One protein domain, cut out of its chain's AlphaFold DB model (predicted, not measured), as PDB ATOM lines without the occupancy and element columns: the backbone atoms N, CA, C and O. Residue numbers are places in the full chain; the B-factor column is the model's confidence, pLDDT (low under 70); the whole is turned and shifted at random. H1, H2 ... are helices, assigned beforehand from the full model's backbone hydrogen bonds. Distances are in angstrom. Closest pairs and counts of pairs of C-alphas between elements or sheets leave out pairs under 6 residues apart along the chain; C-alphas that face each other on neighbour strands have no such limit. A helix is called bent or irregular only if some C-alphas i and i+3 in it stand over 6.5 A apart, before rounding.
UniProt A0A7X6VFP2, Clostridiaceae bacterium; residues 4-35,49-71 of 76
ATOM      1  N   ASN A   4     -45.620 -12.433   5.651       89.12
ATOM      2  CA  ASN A   4     -46.389 -13.669   5.487       89.12
ATOM      3  C   ASN A   4     -45.986 -14.393   4.203       89.12
ATOM      4  O   ASN A   4     -45.785 -15.600   4.218       89.12
ATOM      5  N   ALA A   5     -45.795 -13.646   3.111       90.38
ATOM      6  CA  ALA A   5     -45.316 -14.213   1.855       90.38
ATOM      7  C   ALA A   5     -43.902 -14.800   2.004       90.38
ATOM      8  O   ALA A   5     -43.658 -15.915   1.560       90.38
ATOM      9  N   ILE A   6     -42.993 -14.088   2.683       92.44
ATOM     10  CA  ILE A   6     -41.639 -14.600   2.944       92.44
ATOM     11  C   ILE A   6     -41.690 -15.878   3.778       92.44
ATOM     12  O   ILE A   6     -41.055 -16.856   3.411       92.44
ATOM     13  N   ALA A   7     -42.437 -15.884   4.884       92.25
ATOM     14  CA  ALA A   7     -42.527 -17.055   5.751       92.25
ATOM     15  C   ALA A   7     -43.142 -18.269   5.037       92.25
ATOM     16  O   ALA A   7     -42.735 -19.398   5.302       92.25
ATOM     17  N   LEU A   8     -44.100 -18.040   4.132       91.62
ATOM     18  CA  LEU A   8     -44.728 -19.089   3.333       91.62
ATOM     19  C   LEU A   8     -43.730 -19.710   2.340       91.62
ATOM     20  O   LEU A   8     -43.544 -20.923   2.335       91.62
ATOM     21  N   PHE A   9     -43.039 -18.882   1.554       91.75
ATOM     22  CA  PHE A   9     -42.092 -19.361   0.540       91.75
ATOM     23  C   PHE A   9     -40.736 -19.800   1.098       91.75
ATOM     24  O   PHE A   9     -40.010 -20.525   0.429       91.75
ATOM     25  N   ALA A  10     -40.391 -19.404   2.325       91.62
ATOM     26  CA  ALA A  10     -39.228 -19.938   3.030       91.62
ATOM     27  C   ALA A  10     -39.423 -21.397   3.476       91.62
ATOM     28  O   ALA A  10     -38.439 -22.092   3.704       91.62
ATOM     29  N   GLN A  11     -40.674 -21.845   3.631       90.06
ATOM     30  CA  GLN A  11     -40.996 -23.222   4.015       90.06
ATOM     31  C   GLN A  11     -41.123 -24.144   2.806       90.06
ATOM     32  O   GLN A  11     -40.696 -25.291   2.872       90.06
ATOM     33  N   TYR A  12     -41.725 -23.657   1.722       86.31
ATOM     34  CA  TYR A  12     -41.969 -24.455   0.529       86.31
ATOM     35  C   TYR A  12     -41.955 -23.574  -0.718       86.31
ATOM     36  O   TYR A  12     -42.676 -22.574  -0.796       86.31
ATOM     37  N   TYR A  13     -41.149 -23.973  -1.698       87.25
ATOM     38  CA  TYR A  13     -41.093 -23.358  -3.014       87.25
ATOM     39  C   TYR A  13     -41.202 -24.455  -4.084       87.25
ATOM     40  O   TYR A  13     -40.397 -25.383  -4.047       87.25
ATOM     41  N   PRO A  14     -42.175 -24.387  -5.011       84.06
ATOM     42  CA  PRO A  14     -42.355 -25.417  -6.033       84.06
ATOM     43  C   PRO A  14     -41.156 -25.537  -6.984       84.06
ATOM     44  O   PRO A  14     -40.638 -24.520  -7.449       84.06
ATOM     45  N   GLU A  15     -40.750 -26.766  -7.314       82.75
ATOM     46  CA  GLU A  15     -39.573 -27.031  -8.158       82.75
ATOM     47  C   GLU A  15     -39.912 -27.264  -9.642       82.75
ATOM     48  O   GLU A  15     -39.203 -26.761 -10.513       82.75
ATOM     49  N   ASP A  16     -40.994 -27.991  -9.948       78.94
ATOM     50  CA  ASP A  16     -41.307 -28.447 -11.313       78.94
ATOM     51  C   ASP A  16     -41.798 -27.315 -12.228       78.94
ATOM     52  O   ASP A  16     -41.268 -27.106 -13.326       78.94
ATOM     53  N   TYR A  17     -42.820 -26.575 -11.789       82.00
ATOM     54  CA  TYR A  17     -43.367 -25.431 -12.519       82.00
ATOM     55  C   TYR A  17     -43.460 -24.214 -11.601       82.00
ATOM     56  O   TYR A  17     -44.568 -23.781 -11.266       82.00
ATOM     57  N   PRO A  18     -42.311 -23.624 -11.214       83.06
ATOM     58  CA  PRO A  18     -42.245 -22.616 -10.162       83.06
ATOM     59  C   PRO A  18     -43.203 -21.460 -10.423       83.06
ATOM     60  O   PRO A  18     -43.915 -21.058  -9.520       83.06
ATOM     61  N   GLU A  19     -43.319 -20.969 -11.655       84.12
ATOM     62  CA  GLU A  19     -44.213 -19.852 -11.973       84.12
ATOM     63  C   GLU A  19     -45.700 -20.195 -11.770       84.12
ATOM     64  O   GLU A  19     -46.426 -19.463 -11.097       84.12
ATOM     65  N   VAL A  20     -46.156 -21.335 -12.293       87.00
ATOM     66  CA  VAL A  20     -47.576 -21.724 -12.251       87.00
ATOM     67  C   VAL A  20     -47.972 -22.196 -10.855       87.00
ATOM     68  O   VAL A  20     -49.006 -21.788 -10.317       87.00
ATOM     69  N   GLU A  21     -47.143 -23.036 -10.242       86.69
ATOM     70  CA  GLU A  21     -47.411 -23.605  -8.925       86.69
ATOM     71  C   GLU A  21     -47.286 -22.560  -7.816       86.69
ATOM     72  O   GLU A  21     -48.108 -22.563  -6.904       86.69
ATOM     73  N   THR A  22     -46.349 -21.609  -7.908       90.56
ATOM     74  CA  THR A  22     -46.219 -20.512  -6.927       90.56
ATOM     75  C   THR A  22     -47.465 -19.635  -6.924       90.56
ATOM     76  O   THR A  22     -47.953 -19.281  -5.851       90.56
ATOM     77  N   ILE A  23     -48.018 -19.308  -8.099       90.69
ATOM     78  CA  ILE A  23     -49.258 -18.524  -8.212       90.69
ATOM     79  C   ILE A  23     -50.427 -19.298  -7.594       90.69
ATOM     80  O   ILE A  23     -51.172 -18.749  -6.777       90.69
ATOM     81  N   ALA A  24     -50.564 -20.586  -7.925       89.19
ATOM     82  CA  ALA A  24     -51.607 -21.435  -7.357       89.19
ATOM     83  C   ALA A  24     -51.464 -21.589  -5.831       89.19
ATOM     84  O   ALA A  24     -52.453 -21.494  -5.101       89.19
ATOM     85  N   PHE A  25     -50.245 -21.784  -5.330       89.31
ATOM     86  CA  PHE A  25     -49.940 -21.927  -3.909       89.31
ATOM     87  C   PHE A  25     -50.175 -20.624  -3.134       89.31
ATOM     88  O   PHE A  25     -50.795 -20.648  -2.069       89.31
ATOM     89  N   ALA A  26     -49.765 -19.478  -3.683       90.94
ATOM     90  CA  ALA A  26     -50.041 -18.161  -3.115       90.94
ATOM     91  C   ALA A  26     -51.550 -17.897  -3.011       90.94
ATOM     92  O   ALA A  26     -52.023 -17.456  -1.961       90.94
ATOM     93  N   ALA A  27     -52.308 -18.222  -4.065       90.25
ATOM     94  CA  ALA A  27     -53.761 -18.072  -4.082       90.25
ATOM     95  C   ALA A  27     -54.441 -18.978  -3.041       90.25
ATOM     96  O   ALA A  27     -55.301 -18.513  -2.293       90.25
ATOM     97  N   LYS A  28     -54.015 -20.247  -2.929       88.69
ATOM     98  CA  LYS A  28     -54.523 -21.191  -1.912       88.69
ATOM     99  C   LYS A  28     -54.261 -20.721  -0.477       88.69
ATOM    100  O   LYS A  28     -55.094 -20.956   0.391       88.69
ATOM    101  N   ASN A  29     -53.142 -20.041  -0.232       90.31
ATOM    102  CA  ASN A  29     -52.776 -19.503   1.084       90.31
ATOM    103  C   ASN A  29     -53.305 -18.075   1.337       90.31
ATOM    104  O   ASN A  29     -52.900 -17.428   2.303       90.31
ATOM    105  N   GLY A  30     -54.201 -17.564   0.484       90.44
ATOM    106  CA  GLY A  30     -54.869 -16.277   0.691       90.44
ATOM    107  C   GLY A  30     -53.977 -15.047   0.488       90.44
ATOM    108  O   GLY A  30     -54.297 -13.969   0.995       90.44
ATOM    109  N   LEU A  31     -52.855 -15.176  -0.228       91.69
ATOM    110  CA  LEU A  31     -52.035 -14.023  -0.599       91.69
ATOM    111  C   LEU A  31     -52.713 -13.205  -1.707       91.69
ATOM    112  O   LEU A  31     -53.341 -13.746  -2.614       91.69
ATOM    113  N   ILE A  32     -52.542 -11.883  -1.655       91.25
ATOM    114  CA  ILE A  32     -53.023 -10.974  -2.700       91.25
ATOM    115  C   ILE A  32     -52.022 -10.988  -3.856       91.25
ATOM    116  O   ILE A  32     -50.865 -10.597  -3.684       91.25
ATOM    117  N   ILE A  33     -52.487 -11.401  -5.031       91.44
ATOM    118  CA  ILE A  33     -51.711 -11.450  -6.274       91.44
ATOM    119  C   ILE A  33     -52.185 -10.303  -7.169       91.44
ATOM    120  O   ILE A  33     -53.386 -10.072  -7.305       91.44
ATOM    121  N   LYS A  34     -51.242  -9.563  -7.759       91.62
ATOM    122  CA  LYS A  34     -51.538  -8.457  -8.672       91.62
ATOM    123  C   LYS A  34     -50.637  -8.543  -9.895       91.62
ATOM    124  O   LYS A  34     -49.418  -8.555  -9.757       91.62
ATOM    125  N   GLU A  35     -51.246  -8.549 -11.073       91.56
ATOM    126  CA  GLU A  35     -50.535  -8.399 -12.339       91.56
ATOM    127  C   GLU A  35     -50.194  -6.924 -12.568       91.56
ATOM    128  O   GLU A  35     -51.014  -6.032 -12.330       91.56
ATOM    129  N   SER A  49     -38.127 -21.592 -28.513       64.81
ATOM    130  CA  SER A  49     -38.021 -23.048 -28.314       64.81
ATOM    131  C   SER A  49     -39.390 -23.744 -28.269       64.81
ATOM    132  O   SER A  49     -39.473 -24.974 -28.257       64.81
ATOM    133  N   ILE A  50     -40.464 -22.950 -28.250       66.19
ATOM    134  CA  ILE A  50     -41.853 -23.375 -28.160       66.19
ATOM    135  C   ILE A  50     -42.452 -23.381 -29.572       66.19
ATOM    136  O   ILE A  50     -42.736 -22.355 -30.183       66.19
ATOM    137  N   THR A  51     -42.581 -24.573 -30.146       78.50
ATOM    138  CA  THR A  51     -43.456 -24.771 -31.301       78.50
ATOM    139  C   THR A  51     -44.902 -24.896 -30.801       78.50
ATOM    140  O   THR A  51     -45.115 -25.289 -29.647       78.50
ATOM    141  N   PRO A  52     -45.921 -24.599 -31.629       74.00
ATOM    142  CA  PRO A  52     -47.327 -24.652 -31.209       74.00
ATOM    143  C   PRO A  52     -47.708 -25.996 -30.571       74.00
ATOM    144  O   PRO A  52     -48.364 -26.046 -29.535       74.00
ATOM    145  N   LEU A  53     -47.183 -27.092 -31.129       79.44
ATOM    146  CA  LEU A  53     -47.406 -28.449 -30.630       79.44
ATOM    147  C   LEU A  53     -46.786 -28.685 -29.239       79.44
ATOM    148  O   LEU A  53     -47.423 -29.264 -28.363       79.44
ATOM    149  N   LYS A  54     -45.554 -28.203 -29.017       78.06
ATOM    150  CA  LYS A  54     -44.876 -28.298 -27.713       78.06
ATOM    151  C   LYS A  54     -45.588 -27.468 -26.643       78.06
ATOM    152  O   LYS A  54     -45.603 -27.870 -25.487       78.06
ATOM    153  N   SER A  55     -46.208 -26.356 -27.038       79.88
ATOM    154  CA  SER A  55     -46.973 -25.483 -26.136       79.88
ATOM    155  C   SER A  55     -48.225 -26.183 -25.605       79.88
ATOM    156  O   SER A  55     -48.479 -26.157 -24.405       79.88
ATOM    157  N   ILE A  56     -48.966 -26.874 -26.480       84.75
ATOM    158  CA  ILE A  56     -50.146 -27.661 -26.085       84.75
ATOM    159  C   ILE A  56     -49.736 -28.814 -25.166       84.75
ATOM    160  O   ILE A  56     -50.331 -28.992 -24.106       84.75
ATOM    161  N   TYR A  57     -48.691 -29.565 -25.535       85.62
ATOM    162  CA  TYR A  57     -48.159 -30.637 -24.689       85.62
ATOM    163  C   TYR A  57     -47.783 -30.125 -23.289       85.62
ATOM    164  O   TYR A  57     -48.145 -30.739 -22.286       85.62
ATOM    165  N   TYR A  58     -47.108 -28.974 -23.221       84.25
ATOM    166  CA  TYR A  58     -46.724 -28.353 -21.958       84.25
ATOM    167  C   TYR A  58     -47.942 -27.949 -21.118       84.25
ATOM    168  O   TYR A  58     -48.019 -28.320 -19.950       84.25
ATOM    169  N   ALA A  59     -48.932 -27.276 -21.714       86.38
ATOM    170  CA  ALA A  59     -50.147 -26.865 -21.009       86.38
ATOM    171  C   ALA A  59     -50.908 -28.064 -20.414       86.38
ATOM    172  O   ALA A  59     -51.334 -28.018 -19.258       86.38
ATOM    173  N   VAL A  60     -51.024 -29.166 -21.165       87.38
ATOM    174  CA  VAL A  60     -51.664 -30.398 -20.677       87.38
ATOM    175  C   VAL A  60     -50.858 -31.017 -19.533       87.38
ATOM    176  O   VAL A  60     -51.439 -31.372 -18.507       87.38
ATOM    177  N   LYS A  61     -49.528 -31.107 -19.672       85.75
ATOM    178  CA  LYS A  61     -48.638 -31.672 -18.645       85.75
ATOM    179  C   LYS A  61     -48.723 -30.896 -17.325       85.75
ATOM    180  O   LYS A  61     -48.887 -31.511 -16.273       85.75
ATOM    181  N   VAL A  62     -48.663 -29.565 -17.383       83.25
ATOM    182  CA  VAL A  62     -48.768 -28.685 -16.205       83.25
ATOM    183  C   VAL A  62     -50.141 -28.802 -15.552       83.25
ATOM    184  O   VAL A  62     -50.236 -28.929 -14.336       83.25
ATOM    185  N   THR A  63     -51.212 -28.833 -16.351       84.75
ATOM    186  CA  THR A  63     -52.576 -29.002 -15.824       84.75
ATOM    187  C   THR A  63     -52.710 -30.323 -15.064       84.75
ATOM    188  O   THR A  63     -53.256 -30.348 -13.964       84.75
ATOM    189  N   PHE A  64     -52.169 -31.419 -15.609       85.12
ATOM    190  CA  PHE A  64     -52.159 -32.714 -14.926       85.12
ATOM    191  C   PHE A  64     -51.337 -32.688 -13.635       85.12
ATOM    192  O   PHE A  64     -51.809 -33.186 -12.616       85.12
ATOM    193  N   SER A  65     -50.146 -32.086 -13.664       81.12
ATOM    194  CA  SER A  65     -49.297 -31.924 -12.477       81.12
ATOM    195  C   SER A  65     -50.025 -31.148 -11.373       81.12
ATOM    196  O   SER A  65     -50.109 -31.635 -10.248       81.12
ATOM    197  N   LEU A  66     -50.685 -30.033 -11.702       79.88
ATOM    198  CA  LEU A  66     -51.454 -29.242 -10.736       79.88
ATOM    199  C   LEU A  66     -52.649 -30.018 -10.153       79.88
ATOM    200  O   LEU A  66     -52.930 -29.922  -8.958       79.88
ATOM    201  N   LEU A  67     -53.357 -30.796 -10.980       81.44
ATOM    202  CA  LEU A  67     -54.489 -31.618 -10.539       81.44
ATOM    203  C   LEU A  67     -54.056 -32.770  -9.626       81.44
ATOM    204  O   LEU A  67     -54.738 -33.046  -8.639       81.44
ATOM    205  N   LEU A  68     -52.943 -33.433  -9.948       78.75
ATOM    206  CA  LEU A  68     -52.379 -34.512  -9.134       78.75
ATOM    207  C   LEU A  68     -51.801 -33.977  -7.823       78.75
ATOM    208  O   LEU A  68     -52.104 -34.523  -6.766       78.75
ATOM    209  N   SER A  69     -51.075 -32.861  -7.882       68.25
ATOM    210  CA  SER A  69     -50.569 -32.147  -6.706       68.25
ATOM    211  C   SER A  69     -51.719 -31.690  -5.790       68.25
ATOM    212  O   SER A  69     -51.643 -31.776  -4.569       68.25
ATOM    213  N   ASN A  70     -52.879 -31.327  -6.354       60.41
ATOM    214  CA  ASN A  70     -54.079 -31.021  -5.568       60.41
ATOM    215  C   ASN A  70     -54.786 -32.255  -4.967       60.41
ATOM    216  O   ASN A  70     -55.694 -32.086  -4.154       60.41
ATOM    217  N   LYS A  71     -54.419 -33.479  -5.367       52.38
ATOM    218  CA  LYS A  71     -55.024 -34.725  -4.866       52.38
ATOM    219  C   LYS A  71     -54.137 -35.480  -3.866       52.38
ATOM    220  O   LYS A  71     -54.570 -36.507  -3.353       52.38
TER     221      LYS A  71
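This is residues 4 to 35 and 49 to 71 of the 76 residues of a protein of Clostridiaceae bacterium (UniProt A0A7X6VFP2). Three helices form a loose, slightly bent row with H2 in the middle: short H1 lies near H2 at one end of the row, and long H3 reaches away at the other, near H2 only by its later part. Residues 51 to 57, of which 52 to 57 belong to H3, stick out free of the rest, and no two of the helices clearly touch. The printed part has 55 residues, with three named helices in the order H1, H2, H3 and no named strand, so the class is all helix. The whole is loose, with a radius of gyration of the C-alphas of 13.1 A, and the C-alphas span 39 by 27 by 16 A.

Find C-alpha 4 at (-46.389, -13.669, 5.487), where H1 begins; it runs from Asn 4 to Gln 11. Go on through residues 12 to 17 to Pro 18, whose C-alpha is at (-42.245, -22.616, -10.162); here H2 begins, and it runs to Lys 28, 14.9 A from first to last C-alpha. Residues 29 to 35 follow, before the cut. After the cut, look at Pro 52, where H3 begins; it runs for 18 residues and 25.8 A to Ser 69, whose C-alpha is at (-50.569, -32.147, -6.706).

Start at H1 and look toward H2: they are close but not clearly touching, and their closest C-alphas, those of Ala 5 and Ala 26, are 7.9 A apart. H1 and H2 run opposite ways at a steep tilt of 55 degrees. Look next at H2 and H3, which are also close but not clearly touching; their closest C-alphas, those of Glu 21 and Leu 66, are 7.2 A apart. H2 and H3 run the same way at a steep tilt of 40 degrees. H1 and H3 are apart. In H2 and H3 every O i to N i+4 pair is within hydrogen-bond range, and in H1 3 of 4 are.

The two C-alphas farthest apart, those of Asn 4 and Leu 53, are 39.0 A apart. The link from H1 to H2 is short, with 6 residues. The link from H2 to H3 runs across the cut: residues 36 to 48 are not printed, and the C-alphas of Glu 35 and Ser 49 are 25.0 A apart. The mean pLDDT of the printed part is 84.2; look for values under 70 at residues 49 to 50 and 69 to 71.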